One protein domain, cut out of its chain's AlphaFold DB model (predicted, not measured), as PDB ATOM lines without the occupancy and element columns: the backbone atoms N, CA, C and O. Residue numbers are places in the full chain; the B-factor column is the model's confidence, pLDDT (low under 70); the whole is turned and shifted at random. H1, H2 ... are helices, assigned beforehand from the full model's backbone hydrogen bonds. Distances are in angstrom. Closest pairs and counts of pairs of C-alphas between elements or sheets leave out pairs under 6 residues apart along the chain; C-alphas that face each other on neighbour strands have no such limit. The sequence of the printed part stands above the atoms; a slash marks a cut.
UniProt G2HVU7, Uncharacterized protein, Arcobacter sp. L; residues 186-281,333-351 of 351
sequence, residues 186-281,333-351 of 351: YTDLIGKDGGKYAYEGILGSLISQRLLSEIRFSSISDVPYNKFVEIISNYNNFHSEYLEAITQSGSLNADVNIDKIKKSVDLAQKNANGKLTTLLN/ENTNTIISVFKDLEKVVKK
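What this domain is: This is residues 186 to 281 and 333 to 351 of the 351 residues of an uncharacterized protein of Arcobacter sp. L (UniProt G2HVU7). Crossed helices make a small body: H1, H4 and H6 pack on one long helix, H5, whose residues 270 to 281 stick out, while H2 and H3 pack on H6. The printed part has 115 residues with six named helices, H1 to H6 in chain order, and is all helix. It is only just compact, close to loose, with a radius of gyration of the C-alphas of 16.0 A and spans of 59 by 29 by 26 A.

How they stand to each other: H1, residues 194 to 213, touches H4, residues 238 to 247, about perpendicular at 90 degrees, with residues 200 to 208 alone; the closest C-alphas, of Gly 204 and Thr 247, are 5.7 A apart. The hub, H6, residues 334 to 349, touches H3, residues 225 to 233, at a shallow tilt of 24 degrees, opposite ways, with residues 341 to 345 alone; the closest C-alphas are those of Ile 232 and Val 341, 6.2 A. Every O i to N i+4 pair is within hydrogen-bond range in H1, H3 and H4.

Where its parts are: H1 begins at C-alpha 194 (156.010, 67.460, 163.494). H5, residues 251 to 281, is 45.0 A long and ends at C-alpha 281 (173.691, 74.342, 111.209).

The domain as a whole: Residues 282 to 332 are not printed; C-alphas 281 and 333 are 30.3 A apart. The pLDDT is under 70 in 40 residues, among them 264 to 281.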
ATOM      1  N   TYR A 186     169.635  72.324 162.619       54.59
ATOM      2  CA  TYR A 186     169.236  70.955 162.270       54.59
ATOM      3  C   TYR A 186     169.468  69.976 163.437       54.59
ATOM      4  O   TYR A 186     168.967  68.852 163.415       54.59
ATOM      5  N   THR A 187     170.233  70.373 164.458       48.38
ATOM      6  CA  THR A 187     170.622  69.497 165.565       48.38
ATOM      7  C   THR A 187     169.515  69.357 166.624       48.38
ATOM      8  O   THR A 187     169.147  70.286 167.336       48.38
ATOM      9  N   ASP A 188     168.975  68.137 166.711       47.62
ATOM     10  CA  ASP A 188     168.253  67.561 167.857       47.62
ATOM     11  C   ASP A 188     166.969  68.244 168.379       47.62
ATOM     12  O   ASP A 188     166.628  68.138 169.562       47.62
ATOM     13  N   LEU A 189     166.143  68.823 167.500       44.34
ATOM     14  CA  LEU A 189     164.777  69.230 167.872       44.34
ATOM     15  C   LEU A 189     163.791  68.048 167.976       44.34
ATOM     16  O   LEU A 189     163.059  67.690 167.052       44.34
ATOM     17  N   ILE A 190     163.798  67.473 169.180       40.28
ATOM     18  CA  ILE A 190     162.777  66.659 169.864       40.28
ATOM     19  C   ILE A 190     161.395  66.663 169.176       40.28
ATOM     20  O   ILE A 190     160.668  67.655 169.202       40.28
ATOM     21  N   GLY A 191     160.976  65.490 168.687       41.31
ATOM     22  CA  GLY A 191     159.624  65.244 168.171       41.31
ATOM     23  C   GLY A 191     159.614  64.879 166.690       41.31
ATOM     24  O   GLY A 191     159.503  65.749 165.825       41.31
ATOM     25  N   LYS A 192     159.694  63.569 166.404       45.84
ATOM     26  CA  LYS A 192     159.624  63.037 165.035       45.84
ATOM     27  C   LYS A 192     158.369  63.547 164.307       45.84
ATOM     28  O   LYS A 192     157.313  63.742 164.907       45.84
ATOM     29  N   ASP A 193     158.543  63.764 163.009       53.69
ATOM     30  CA  ASP A 193     157.571  64.239 162.016       53.69
ATOM     31  C   ASP A 193     157.129  65.707 162.168       53.69
ATOM     32  O   ASP A 193     157.341  66.501 161.250       53.69
ATOM     33  N   GLY A 194     156.583  66.115 163.319       52.34
ATOM     34  CA  GLY A 194     156.010  67.460 163.494       52.34
ATOM     35  C   GLY A 194     157.025  68.607 163.395       52.34
ATOM     36  O   GLY A 194     156.781  69.590 162.694       52.34
ATOM     37  N   GLY A 195     158.175  68.477 164.068       62.38
ATOM     38  CA  GLY A 195     159.238  69.491 164.031       62.38
ATOM     39  C   GLY A 195     159.918  69.577 162.662       62.38
ATOM     40  O   GLY A 195     160.137  70.670 162.146       62.38
ATOM     41  N   LYS A 196     160.161  68.418 162.033       68.94
ATOM     42  CA  LYS A 196     160.770  68.313 160.700       68.94
ATOM     43  C   LYS A 196     159.935  69.025 159.629       68.94
ATOM     44  O   LYS A 196     160.469  69.820 158.869       68.94
ATOM     45  N   TYR A 197     158.628  68.787 159.608       71.38
ATOM     46  CA  TYR A 197     157.706  69.402 158.649       71.38
ATOM     47  C   TYR A 197     157.658  70.937 158.771       71.38
ATOM     48  O   TYR A 197     157.624  71.651 157.768       71.38
ATOM     49  N   ALA A 198     157.696  71.460 160.003       73.38
ATOM     50  CA  ALA A 198     157.763  72.899 160.248       73.38
ATOM     51  C   ALA A 198     159.123  73.501 159.845       73.38
ATOM     52  O   ALA A 198     159.161  74.572 159.240       73.38
ATOM     53  N   TYR A 199     160.219  72.793 160.136       76.62
ATOM     54  CA  TYR A 199     161.574  73.141 159.705       76.62
ATOM     55  C   TYR A 199     161.675  73.220 158.176       76.62
ATOM     56  O   TYR A 199     162.125  74.233 157.648       76.62
ATOM     57  N   GLU A 200     161.201  72.195 157.460       78.56
ATOM     58  CA  GLU A 200     161.234  72.137 155.994       78.56
ATOM     59  C   GLU A 200     160.409  73.269 155.364       78.56
ATOM     60  O   GLU A 200     160.892  73.917 154.440       78.56
ATOM     61  N   GLY A 201     159.219  73.584 155.895       81.81
ATOM     62  CA  GLY A 201     158.406  74.712 155.417       81.81
ATOM     63  C   GLY A 201     159.102  76.073 155.565       81.81
ATOM     64  O   GLY A 201     159.205  76.833 154.598       81.81
ATOM     65  N   ILE A 202     159.650  76.359 156.751       84.88
ATOM     66  CA  ILE A 202     160.339  77.625 157.044       84.88
ATOM     67  C   ILE A 202     161.634  77.740 156.231       84.88
ATOM     68  O   ILE A 202     161.826  78.734 155.525       84.88
ATOM     69  N   LEU A 203     162.490  76.714 156.262       84.44
ATOM     70  CA  LEU A 203     163.735  76.684 155.494       84.44
ATOM     71  C   LEU A 203     163.457  76.789 153.989       84.44
ATOM     72  O   LEU A 203     164.081  77.590 153.294       84.44
ATOM     73  N   GLY A 204     162.481  76.027 153.495       86.25
ATOM     74  CA  GLY A 204     162.070  76.026 152.098       86.25
ATOM     75  C   GLY A 204     161.592  77.397 151.629       86.25
ATOM     76  O   GLY A 204     161.989  77.838 150.551       86.25
ATOM     77  N   SER A 205     160.809  78.117 152.439       90.44
ATOM     78  CA  SER A 205     160.379  79.480 152.094       90.44
ATOM     79  C   SER A 205     161.519  80.491 152.037       90.44
ATOM     80  O   SER A 205     161.595  81.250 151.075       90.44
ATOM     81  N   LEU A 206     162.456  80.455 152.985       89.44
ATOM     82  CA  LEU A 206     163.614  81.351 152.977       89.44
ATOM     83  C   LEU A 206     164.516  81.080 151.765       89.44
ATOM     84  O   LEU A 206     164.893  82.011 151.053       89.44
ATOM     85  N   ILE A 207     164.815  79.810 151.474       88.00
ATOM     86  CA  ILE A 207     165.607  79.433 150.292       88.00
ATOM     87  C   ILE A 207     164.878  79.832 148.999       88.00
ATOM     88  O   ILE A 207     165.509  80.357 148.083       88.00
ATOM     89  N   SER A 208     163.554  79.656 148.933       91.25
ATOM     90  CA  SER A 208     162.727  80.058 147.783       91.25
ATOM     91  C   SER A 208     162.705  81.568 147.569       91.25
ATOM     92  O   SER A 208     162.880  82.027 146.441       91.25
ATOM     93  N   GLN A 209     162.553  82.350 148.642       91.50
ATOM     94  CA  GLN A 209     162.661  83.807 148.603       91.50
ATOM     95  C   GLN A 209     164.028  84.221 148.053       91.50
ATOM     96  O   GLN A 209     164.108  85.057 147.151       91.50
ATOM     97  N   ARG A 210     165.113  83.631 148.573       87.75
ATOM     98  CA  ARG A 210     166.459  83.945 148.095       87.75
ATOM     99  C   ARG A 210     166.617  83.584 146.622       87.75
ATOM    100  O   ARG A 210     167.097  84.422 145.866       87.75
ATOM    101  N   LEU A 211     166.166  82.398 146.209       86.88
ATOM    102  CA  LEU A 211     166.191  81.944 144.819       86.88
ATOM    103  C   LEU A 211     165.477  82.935 143.887       86.88
ATOM    104  O   LEU A 211     166.045  83.290 142.860       86.88
ATOM    105  N   LEU A 212     164.289  83.426 144.260       87.12
ATOM    106  CA  LEU A 212     163.563  84.458 143.508       87.12
ATOM    107  C   LEU A 212     164.275  85.823 143.513       87.12
ATOM    108  O   LEU A 212     164.171  86.563 142.540       87.12
ATOM    109  N   SER A 213     165.014  86.162 144.574       84.94
ATOM    110  CA  SER A 213     165.784  87.415 144.667       84.94
ATOM    111  C   SER A 213     167.106  87.415 143.884       84.94
ATOM    112  O   SER A 213     167.688  88.478 143.660       84.94
ATOM    113  N   GLU A 214     167.604  86.248 143.458       81.50
ATOM    114  CA  GLU A 214     168.801  86.155 142.617       81.50
ATOM    115  C   GLU A 214     168.567  86.890 141.289       81.50
ATOM    116  O   GLU A 214     167.543  86.690 140.643       81.50
ATOM    117  N   ILE A 215     169.556  87.653 140.801       70.81
ATOM    118  CA  ILE A 215     169.500  88.390 139.512       70.81
ATOM    119  C   ILE A 215     169.039  87.493 138.347       70.81
ATOM    120  O   ILE A 215     168.426  87.949 137.387       70.81
ATOM    121  N   ARG A 216     169.334  86.192 138.433       75.62
ATOM    122  CA  ARG A 216     168.942  85.188 137.446       75.62
ATOM    123  C   ARG A 216     167.427  84.948 137.379       75.62
ATOM    124  O   ARG A 216     166.936  84.609 136.305       75.62
ATOM    125  N   PHE A 217     166.714  85.078 138.491       80.94
ATOM    126  CA  PHE A 217     165.283  84.786 138.612       80.94
ATOM    127  C   PHE A 217     164.453  85.987 139.072       80.94
ATOM    128  O   PHE A 217     163.235  85.865 139.130       80.94
ATOM    129  N   SER A 218     165.065  87.147 139.324       78.56
ATOM    130  CA  SER A 218     164.368  88.359 139.767       78.56
ATOM    131  C   SER A 218     163.175  88.712 138.881       78.56
ATOM    132  O   SER A 218     162.121  89.042 139.412       78.56
ATOM    133  N   SER A 219     163.291  88.529 137.563       80.88
ATOM    134  CA  SER A 219     162.217  88.789 136.598       80.88
ATOM    135  C   SER A 219     161.017  87.834 136.704       80.88
ATOM    136  O   SER A 219     159.914  88.171 136.289       80.88
ATOM    137  N   ILE A 220     161.163  86.657 137.328       84.56
ATOM    138  CA  ILE A 220     160.018  85.791 137.676       84.56
ATOM    139  C   ILE A 220     159.093  86.496 138.687       84.56
ATOM    140  O   ILE A 220     157.890  86.221 138.727       84.56
ATOM    141  N   SER A 221     159.619  87.458 139.453       76.50
ATOM    142  CA  SER A 221     158.820  88.326 140.323       76.50
ATOM    143  C   SER A 221     157.836  89.203 139.546       76.50
ATOM    144  O   SER A 221     156.871  89.640 140.157       76.50
ATOM    145  N   ASP A 222     157.989  89.374 138.230       84.31
ATOM    146  CA  ASP A 222     157.079  90.163 137.386       84.31
ATOM    147  C   ASP A 222     155.922  89.319 136.800       84.31
ATOM    148  O   ASP A 222     154.977  89.851 136.224       84.31
ATOM    149  N   VAL A 223     155.943  87.986 136.953       87.19
ATOM    150  CA  VAL A 223     154.892  87.093 136.418       87.19
ATOM    151  C   VAL A 223     153.571  87.298 137.179       87.19
ATOM    152  O   VAL A 223     153.556  87.074 138.393       87.19
ATOM    153  N   PRO A 224     152.435  87.624 136.530       89.00
ATOM    154  CA  PRO A 224     151.158  87.819 137.223       89.00
ATOM    155  C   PRO A 224     150.728  86.588 138.033       89.00
ATOM    156  O   PRO A 224     150.838  85.457 137.553       89.00
ATOM    157  N   TYR A 225     150.184  86.788 139.242       89.81
ATOM    158  CA  TYR A 225     149.857  85.699 140.179       89.81
ATOM    159  C   TYR A 225     149.034  84.561 139.556       89.81
ATOM    160  O   TYR A 225     149.320  83.389 139.794       89.81
ATOM    161  N   ASN A 226     148.035  84.890 138.728       87.56
ATOM    162  CA  ASN A 226     147.222  83.894 138.029       87.56
ATOM    163  C   ASN A 226     148.076  82.971 137.150       87.56
ATOM    164  O   ASN A 226     147.908  81.756 137.216       87.56
ATOM    165  N   LYS A 227     149.012  83.532 136.374       89.62
ATOM    166  CA  LYS A 227     149.911  82.766 135.500       89.62
ATOM    167  C   LYS A 227     150.969  82.004 136.289       89.62
ATOM    168  O   LYS A 227     151.275  80.869 135.938       89.62
ATOM    169  N   PHE A 228     151.459  82.583 137.382       91.75
ATOM    170  CA  PHE A 228     152.384  81.928 138.305       91.75
ATOM    171  C   PHE A 228     151.781  80.634 138.883       91.75
ATOM    172  O   PHE A 228     152.372  79.559 138.774       91.75
ATOM    173  N   VAL A 229     150.560  80.718 139.426       90.94
ATOM    174  CA  VAL A 229     149.839  79.571 140.004       90.94
ATOM    175  C   VAL A 229     149.382  78.580 138.933       90.94
ATOM    176  O   VAL A 229     149.466  77.376 139.161       90.94
ATOM    177  N   GLU A 230     148.934  79.049 137.764       89.56
ATOM    178  CA  GLU A 230     148.569  78.198 136.618       89.56
ATOM    179  C   GLU A 230     149.749  77.333 136.162       89.56
ATOM    180  O   GLU A 230     149.600  76.119 136.047       89.56
ATOM    181  N   ILE A 231     150.932  77.933 135.978       87.88
ATOM    182  CA  ILE A 231     152.145  77.208 135.578       87.88
ATOM    183  C   ILE A 231     152.502  76.152 136.620       87.88
ATOM    184  O   ILE A 231     152.647  74.992 136.255       87.88
ATOM    185  N   ILE A 232     152.580  76.515 137.904       89.94
ATOM    186  CA  ILE A 232     152.917  75.571 138.981       89.94
ATOM    187  C   ILE A 232     151.897  74.424 139.070       89.94
ATOM    188  O   ILE A 232     152.281  73.260 139.181       89.94
ATOM    189  N   SER A 233     150.601  74.727 138.957       85.25
ATOM    190  CA  SER A 233     149.519  73.738 139.087       85.25
ATOM    191  C   SER A 233     149.513  72.679 137.977       85.25
ATOM    192  O   SER A 233     148.977  71.591 138.186       85.25
ATOM    193  N   ASN A 234     150.136  72.952 136.824       86.25
ATOM    194  CA  ASN A 234     150.291  71.973 135.744       86.25
ATOM    195  C   ASN A 234     151.273  70.834 136.094       86.25
ATOM    196  O   ASN A 234     151.292  69.809 135.411       86.25
ATOM    197  N   TYR A 235     152.072  70.978 137.158       84.06
ATOM    198  CA  TYR A 235     153.104  70.022 137.557       84.06
ATOM    199  C   TYR A 235     152.738  69.332 138.876       84.06
ATOM    200  O   TYR A 235     153.064  69.790 139.968       84.06
ATOM    201  N   ASN A 236     152.063  68.185 138.767       79.38
ATOM    202  CA  ASN A 236     151.376  67.514 139.879       79.38
ATOM    203  C   ASN A 236     152.202  67.242 141.150       79.38
ATOM    204  O   ASN A 236     151.607  67.219 142.231       79.38
ATOM    205  N   ASN A 237     153.512  67.031 141.018       78.62
ATOM    206  CA  ASN A 237     154.425  66.685 142.112       78.62
ATOM    207  C   ASN A 237     155.371  67.837 142.495       78.62
ATOM    208  O   ASN A 237     156.250  67.648 143.341       78.62
ATOM    209  N   PHE A 238     155.225  69.014 141.869       84.06
ATOM    210  CA  PHE A 238     156.193  70.103 141.978       84.06
ATOM    211  C   PHE A 238     156.477  70.487 143.429       84.06
ATOM    212  O   PHE A 238     157.637  70.501 143.811       84.06
ATOM    213  N   HIS A 239     155.452  70.728 144.253       87.06
ATOM    214  CA  HIS A 239     155.644  71.170 145.641       87.06
ATOM    215  C   HIS A 239     156.483  70.194 146.472       87.06
ATOM    216  O   HIS A 239     157.392  70.624 147.175       87.06
ATOM    217  N   SER A 240     156.233  68.886 146.353       80.62
ATOM    218  CA  SER A 240     157.016  67.858 147.048       80.62
ATOM    219  C   SER A 240     158.447  67.741 146.518       80.62
ATOM    220  O   SER A 240     159.383  67.685 147.309       80.62
ATOM    221  N   GLU A 241     158.630  67.737 145.194       80.44
ATOM    222  CA  GLU A 241     159.952  67.593 144.567       80.44
ATOM    223  C   GLU A 241     160.822  68.836 144.804       80.44
ATOM    224  O   GLU A 241     162.009  68.727 145.106       80.44
ATOM    225  N   TYR A 242     160.220  70.022 144.714       84.06
ATOM    226  CA  TYR A 242     160.869  71.305 144.947       84.06
ATOM    227  C   TYR A 242     161.264  71.484 146.415       84.06
ATOM    228  O   TYR A 242     162.412  71.838 146.684       84.06
ATOM    229  N   LEU A 243     160.364  71.185 147.361       81.56
ATOM    230  CA  LEU A 243     160.669  71.285 148.790       81.56
ATOM    231  C   LEU A 243     161.777  70.302 149.198       81.56
ATOM    232  O   LEU A 243     162.703  70.705 149.902       81.56
ATOM    233  N   GLU A 244     161.737  69.058 148.699       77.25
ATOM    234  CA  GLU A 244     162.816  68.076 148.887       77.25
ATOM    235  C   GLU A 244     164.149  68.614 148.343       77.25
ATOM    236  O   GLU A 244     165.148  68.600 149.057       77.25
ATOM    237  N   ALA A 245     164.167  69.145 147.115       73.38
ATOM    238  CA  ALA A 245     165.386  69.618 146.459       73.38
ATOM    239  C   ALA A 245     166.027  70.853 147.123       73.38
ATOM    240  O   ALA A 245     167.255  70.950 147.163       73.38
ATOM    241  N   ILE A 246     165.233  71.805 147.633       77.75
ATOM    242  CA  ILE A 246     165.776  73.029 148.253       77.75
ATOM    243  C   ILE A 246     166.219  72.816 149.703       77.75
ATOM    244  O   ILE A 246     167.250  73.357 150.102       77.75
ATOM    245  N   THR A 247     165.485  72.015 150.482       75.38
ATOM    246  CA  THR A 247     165.777  71.765 151.909       75.38
ATOM    247  C   THR A 247     166.795  70.646 152.138       75.38
ATOM    248  O   THR A 247     167.213  70.408 153.274       75.38
ATOM    249  N   GLN A 248     167.215  69.957 151.072       70.25
ATOM    250  CA  GLN A 248     168.097  68.805 151.157       70.25
ATOM    251  C   GLN A 248     169.401  69.112 151.897       70.25
ATOM    252  O   GLN A 248     170.121  70.052 151.556       70.25
ATOM    253  N   SER A 249     169.728  68.269 152.877       65.94
ATOM    254  CA  SER A 249     170.904  68.424 153.743       65.94
ATOM    255  C   SER A 249     170.920  69.732 154.560       65.94
ATOM    256  O   SER A 249     171.984  70.172 155.004       65.94
ATOM    257  N   GLY A 250     169.745  70.327 154.793       67.44
ATOM    258  CA  GLY A 250     169.520  71.413 155.746       67.44
ATOM    259  C   GLY A 250     170.064  72.783 155.330       67.44
ATOM    260  O   GLY A 250     170.541  72.997 154.215       67.44
ATOM    261  N   SER A 251     169.997  73.728 156.272       69.50
ATOM    262  CA  SER A 251     170.383  75.139 156.105       69.50
ATOM    263  C   SER A 251     171.806  75.341 155.573       69.50
ATOM    264  O   SER A 251     172.013  76.188 154.705       69.50
ATOM    265  N   LEU A 252     172.763  74.508 155.994       67.88
ATOM    266  CA  LEU A 252     174.162  74.549 155.538       67.88
ATOM    267  C   LEU A 252     174.338  74.332 154.022       67.88
ATOM    268  O   LEU A 252     175.371  74.700 153.469       67.88
ATOM    269  N   ASN A 253     173.349  73.742 153.344       68.69
ATOM    270  CA  ASN A 253     173.385  73.466 151.907       68.69
ATOM    271  C   ASN A 253     172.504  74.418 151.078       68.69
ATOM    272  O   ASN A 253     172.405  74.237 149.865       68.69
ATOM    273  N   ALA A 254     171.909  75.454 151.685       72.31
ATOM    274  CA  ALA A 254     171.020  76.403 151.008       72.31
ATOM    275  C   ALA A 254     171.630  76.988 149.718       72.31
ATOM    276  O   ALA A 254     171.043  76.880 148.641       72.31
ATOM    277  N   ASP A 255     172.840  77.542 149.811       72.38
ATOM    278  CA  ASP A 255     173.572  78.134 148.685       72.38
ATOM    279  C   ASP A 255     173.880  77.101 147.596       72.38
ATOM    280  O   ASP A 255     173.699  77.366 146.408       72.38
ATOM    281  N   VAL A 256     174.285  75.894 148.003       70.88
ATOM    282  CA  VAL A 256     174.579  74.773 147.102       70.88
ATOM    283  C   VAL A 256     173.319  74.341 146.345       70.88
ATOM    284  O   VAL A 256     173.383  74.094 145.140       70.88
ATOM    285  N   ASN A 257     172.168  74.282 147.016       71.62
ATOM    286  CA  ASN A 257     170.895  73.882 146.417       71.62
ATOM    287  C   ASN A 257     170.343  74.964 145.469       71.62
ATOM    288  O   ASN A 257     169.908  74.637 144.362       71.62
ATOM    289  N   ILE A 258     170.470  76.248 145.826       75.06
ATOM    290  CA  ILE A 258     170.185  77.387 144.932       75.06
ATOM    291  C   ILE A 258     171.035  77.299 143.656       75.06
ATOM    292  O   ILE A 258     170.510  77.369 142.541       75.06
ATOM    293  N   ASP A 259     172.345  77.090 143.795       72.12
ATOM    294  CA  ASP A 259     173.262  77.010 142.658       72.12
ATOM    295  C   ASP A 259     173.033  75.768 141.781       72.12
ATOM    296  O   ASP A 259     173.173  75.859 140.557       72.12
ATOM    297  N   LYS A 260     172.647  74.621 142.366       70.25
ATOM    298  CA  LYS A 260     172.208  73.425 141.620       70.25
ATOM    299  C   LYS A 260     171.002  73.746 140.734       70.25
ATOM    300  O   LYS A 260     171.030  73.417 139.547       70.25
ATOM    301  N   ILE A 261     169.974  74.416 141.268       73.56
ATOM    302  CA  ILE A 261     168.780  74.801 140.496       73.56
ATOM    303  C   ILE A 261     169.155  75.780 139.376       73.56
ATOM    304  O   ILE A 261     168.844  75.508 138.216       73.56
ATOM    305  N   LYS A 262     169.900  76.854 139.684       76.56
ATOM    306  CA  LYS A 262     170.381  77.840 138.692       76.56
ATOM    307  C   LYS A 262     171.102  77.165 137.520       76.56
ATOM    308  O   LYS A 262     170.686  77.309 136.369       76.56
ATOM    309  N   LYS A 263     172.125  76.350 137.814       70.25
ATOM    310  CA  LYS A 263     172.906  75.610 136.806       70.25
ATOM    311  C   LYS A 263     172.028  74.665 135.981       70.25
ATOM    312  O   LYS A 263     172.217  74.568 134.771       70.25
ATOM    313  N   SER A 264     171.053  74.007 136.605       65.19
ATOM    314  CA  SER A 264     170.160  73.058 135.930       65.19
ATOM    315  C   SER A 264     169.201  73.743 134.951       65.19
ATOM    316  O   SER A 264     169.051  73.284 133.816       65.19
ATOM    317  N   VAL A 265     168.610  74.881 135.338       68.38
ATOM    318  CA  VAL A 265     167.771  75.693 134.440       68.38
ATOM    319  C   VAL A 265     168.608  76.250 133.283       68.38
ATOM    320  O   VAL A 265     168.200  76.137 132.125       68.38
ATOM    321  N   ASP A 266     169.807  76.769 133.558       68.62
ATOM    322  CA  ASP A 266     170.707  77.313 132.530       68.62
ATOM    323  C   ASP A 266     171.164  76.258 131.518       68.62
ATOM    324  O   ASP A 266     171.156  76.514 130.312       68.62
ATOM    325  N   LEU A 267     171.518  75.052 131.972       62.09
ATOM    326  CA  LEU A 267     171.834  73.923 131.091       62.09
ATOM    327  C   LEU A 267     170.621  73.529 130.238       62.09
ATOM    328  O   LEU A 267     170.745  73.347 129.027       62.09
ATOM    329  N   ALA A 268     169.426  73.474 130.829       62.22
ATOM    330  CA  ALA A 268     168.196  73.151 130.114       62.22
ATOM    331  C   ALA A 268     167.733  74.245 129.128       62.22
ATOM    332  O   ALA A 268     166.908  73.961 128.252       62.22
ATOM    333  N   GLN A 269     168.239  75.477 129.242       61.84
ATOM    334  CA  GLN A 269     168.074  76.539 128.242       61.84
ATOM    335  C   GLN A 269     169.158  76.478 127.163       61.84
ATOM    336  O   GLN A 269     168.834  76.481 125.976       61.84
ATOM    337  N   LYS A 270     170.431  76.328 127.550       59.50
ATOM    338  CA  LYS A 270     171.553  76.144 126.614       59.50
ATOM    339  C   LYS A 270     171.345  74.937 125.704       59.50
ATOM    340  O   LYS A 270     171.604  75.046 124.515       59.50
ATOM    341  N   ASN A 271     170.793  73.836 126.209       56.41
ATOM    342  CA  ASN A 271     170.499  72.650 125.400       56.41
ATOM    343  C   ASN A 271     169.279  72.831 124.478       56.41
ATOM    344  O   ASN A 271     169.228  72.212 123.418       56.41
ATOM    345  N   ALA A 272     168.321  73.700 124.823       52.41
ATOM    346  CA  ALA A 272     167.215  74.052 123.929       52.41
ATOM    347  C   ALA A 272     167.697  74.958 122.780       52.41
ATOM    348  O   ALA A 272     167.453  74.664 121.611       52.41
ATOM    349  N   ASN A 273     168.470  75.998 123.105       44.19
ATOM    350  CA  ASN A 273     169.043  76.922 122.124       44.19
ATOM    351  C   ASN A 273     170.154  76.258 121.289       44.19
ATOM    352  O   ASN A 273     170.272  76.520 120.099       44.19
ATOM    353  N   GLY A 274     170.927  75.352 121.893       40.31
ATOM    354  CA  GLY A 274     171.965  74.545 121.253       40.31
ATOM    355  C   GLY A 274     171.395  73.485 120.314       40.31
ATOM    356  O   GLY A 274     171.946  73.269 119.238       40.31
ATOM    357  N   LYS A 275     170.245  72.877 120.644       40.16
ATOM    358  CA  LYS A 275     169.478  72.095 119.664       40.16
ATOM    359  C   LYS A 275     168.981  72.974 118.519       40.16
ATOM    360  O   LYS A 275     169.026  72.510 117.391       40.16
ATOM    361  N   LEU A 276     168.582  74.225 118.763       33.78
ATOM    362  CA  LEU A 276     168.177  75.131 117.684       33.78
ATOM    363  C   LEU A 276     169.351  75.509 116.764       33.78
ATOM    364  O   LEU A 276     169.215  75.387 115.555       33.78
ATOM    365  N   THR A 277     170.517  75.892 117.294       30.75
ATOM    366  CA  THR A 277     171.695  76.219 116.464       30.75
ATOM    367  C   THR A 277     172.314  74.996 115.798       30.75
ATOM    368  O   THR A 277     172.813  75.109 114.683       30.75
ATOM    369  N   THR A 278     172.240  73.817 116.420       32.50
ATOM    370  CA  THR A 278     172.704  72.570 115.796       32.50
ATOM    371  C   THR A 278     171.706  72.085 114.746       32.50
ATOM    372  O   THR A 278     172.134  71.684 113.678       32.50
ATOM    373  N   LEU A 279     170.389  72.204 114.952       31.67
ATOM    374  CA  LEU A 279     169.409  71.958 113.884       31.67
ATOM    375  C   LEU A 279     169.588  72.956 112.733       31.67
ATOM    376  O   LEU A 279     169.656  72.529 111.589       31.67
ATOM    377  N   LEU A 280     169.756  74.251 113.012       32.81
ATOM    378  CA  LEU A 280     170.011  75.257 111.975       32.81
ATOM    379  C   LEU A 280     171.313  74.979 111.210       32.81
ATOM    380  O   LEU A 280     171.301  75.038 109.987       32.81
ATOM    381  N   ASN A 281     172.411  74.606 111.877       32.69
ATOM    382  CA  ASN A 281     173.691  74.342 111.209       32.69
ATOM    383  C   ASN A 281     173.760  72.955 110.540       32.69
ATOM    384  O   ASN A 281     174.350  72.831 109.471       32.69
ATOM    385  N   GLU A 333     163.483  61.492 136.852       37.47
ATOM    386  CA  GLU A 333     162.252  62.243 136.544       37.47
ATOM    387  C   GLU A 333     162.129  63.550 137.351       37.47
ATOM    388  O   GLU A 333     161.909  64.611 136.764       37.47
ATOM    389  N   ASN A 334     162.349  63.512 138.672       39.06
ATOM    390  CA  ASN A 334     162.030  64.611 139.602       39.06
ATOM    391  C   ASN A 334     162.756  65.938 139.290       39.06
ATOM    392  O   ASN A 334     162.245  67.026 139.552       39.06
ATOM    393  N   THR A 335     163.957  65.880 138.707       51.41
ATOM    394  CA  THR A 335     164.713  67.105 138.369       51.41
ATOM    395  C   THR A 335     164.075  67.855 137.184       51.41
ATOM    396  O   THR A 335     164.219  69.072 137.056       51.41
ATOM    397  N   ASN A 336     163.333  67.154 136.320       64.44
ATOM    398  CA  ASN A 336     162.726  67.722 135.115       64.44
ATOM    399  C   ASN A 336     161.545  68.655 135.442       64.44
ATOM    400  O   ASN A 336     161.380  69.694 134.797       64.44
ATOM    401  N   THR A 337     160.757  68.325 136.470       75.94
ATOM    402  CA  THR A 337     159.597  69.101 136.937       75.94
ATOM    403  C   THR A 337     159.994  70.515 137.360       75.94
ATOM    404  O   THR A 337     159.470  71.496 136.833       75.94
ATOM    405  N   ILE A 338     160.977  70.624 138.262       79.00
ATOM    406  CA  ILE A 338     161.463  71.903 138.802       79.00
ATOM    407  C   ILE A 338     162.025  72.769 137.671       79.00
ATOM    408  O   ILE A 338     161.636  73.925 137.512       79.00
ATOM    409  N   ILE A 339     162.895  72.193 136.832       76.50
ATOM    410  CA  ILE A 339     163.468  72.881 135.668       76.50
ATOM    411  C   ILE A 339     162.366  73.408 134.737       76.50
ATOM    412  O   ILE A 339     162.480  74.521 134.219       76.50
ATOM    413  N   SER A 340     161.315  72.619 134.504       77.25
ATOM    414  CA  SER A 340     160.232  72.980 133.588       77.25
ATOM    415  C   SER A 340     159.391  74.141 134.118       77.25
ATOM    416  O   SER A 340     159.170  75.090 133.369       77.25
ATOM    417  N   VAL A 341     159.039  74.142 135.411       83.75
ATOM    418  CA  VAL A 341     158.347  75.272 136.064       83.75
ATOM    419  C   VAL A 341     159.142  76.570 135.920       83.75
ATOM    420  O   VAL A 341     158.616  77.550 135.394       83.75
ATOM    421  N   PHE A 342     160.423  76.588 136.308       83.06
ATOM    422  CA  PHE A 342     161.240  77.807 136.211       83.06
ATOM    423  C   PHE A 342     161.426  78.275 134.757       83.06
ATOM    424  O   PHE A 342     161.373  79.474 134.484       83.06
ATOM    425  N   LYS A 343     161.561  77.348 133.796       81.31
ATOM    426  CA  LYS A 343     161.605  77.692 132.364       81.31
ATOM    427  C   LYS A 343     160.294  78.286 131.855       81.31
ATOM    428  O   LYS A 343     160.349  79.188 131.023       81.31
ATOM    429  N   ASP A 344     159.147  77.789 132.302       83.12
ATOM    430  CA  ASP A 344     157.843  78.273 131.846       83.12
ATOM    431  C   ASP A 344     157.482  79.621 132.469       83.12
ATOM    432  O   ASP A 344     156.995  80.495 131.753       83.12
ATOM    433  N   LEU A 345     157.837  79.847 133.738       85.25
ATOM    434  CA  LEU A 345     157.759  81.164 134.376       85.25
ATOM    435  C   LEU A 345     158.574  82.208 133.591       85.25
ATOM    436  O   LEU A 345     158.047  83.256 133.225       85.25
ATOM    437  N   GLU A 346     159.819  81.899 133.215       81.56
ATOM    438  CA  GLU A 346     160.639  82.798 132.389       81.56
ATOM    439  C   GLU A 346     160.085  83.058 130.980       81.56
ATOM    440  O   GLU A 346     160.350  84.117 130.410       81.56
ATOM    441  N   LYS A 347     159.348  82.111 130.379       79.88
ATOM    442  CA  LYS A 347     158.715  82.321 129.061       79.88
ATOM    443  C   LYS A 347     157.598  83.359 129.114       79.88
ATOM    444  O   LYS A 347     157.290  83.920 128.069       79.88
ATOM    445  N   VAL A 348     156.977  83.584 130.275       80.62
ATOM    446  CA  VAL A 348     155.959  84.633 130.437       80.62
ATOM    447  C   VAL A 348     156.607  86.014 130.376       80.62
ATOM    448  O   VAL A 348     156.063  86.894 129.732       80.62
ATOM    449  N   VAL A 349     157.795  86.177 130.967       75.06
ATOM    450  CA  VAL A 349     158.504  87.470 131.063       75.06
ATOM    451  C   VAL A 349     159.283  87.836 129.790       75.06
ATOM    452  O   VAL A 349     159.717  88.969 129.615       75.06
ATOM    453  N   LYS A 350     159.511  86.865 128.896       61.97
ATOM    454  CA  LYS A 350     160.228  87.045 127.615       61.97
ATOM    455  C   LYS A 350     159.283  87.215 126.413       61.97
ATOM    456  O   LYS A 350     159.732  87.058 125.276       61.97
ATOM    457  N   LYS A 351     157.996  87.457 126.663       49.59
ATOM    458  CA  LYS A 351     156.955  87.744 125.669       49.59
ATOM    459  C   LYS A 351     156.482  89.180 125.816       49.59
ATOM    460  O   LYS A 351     156.171  89.751 124.753       49.59
TER     461      LYS A 351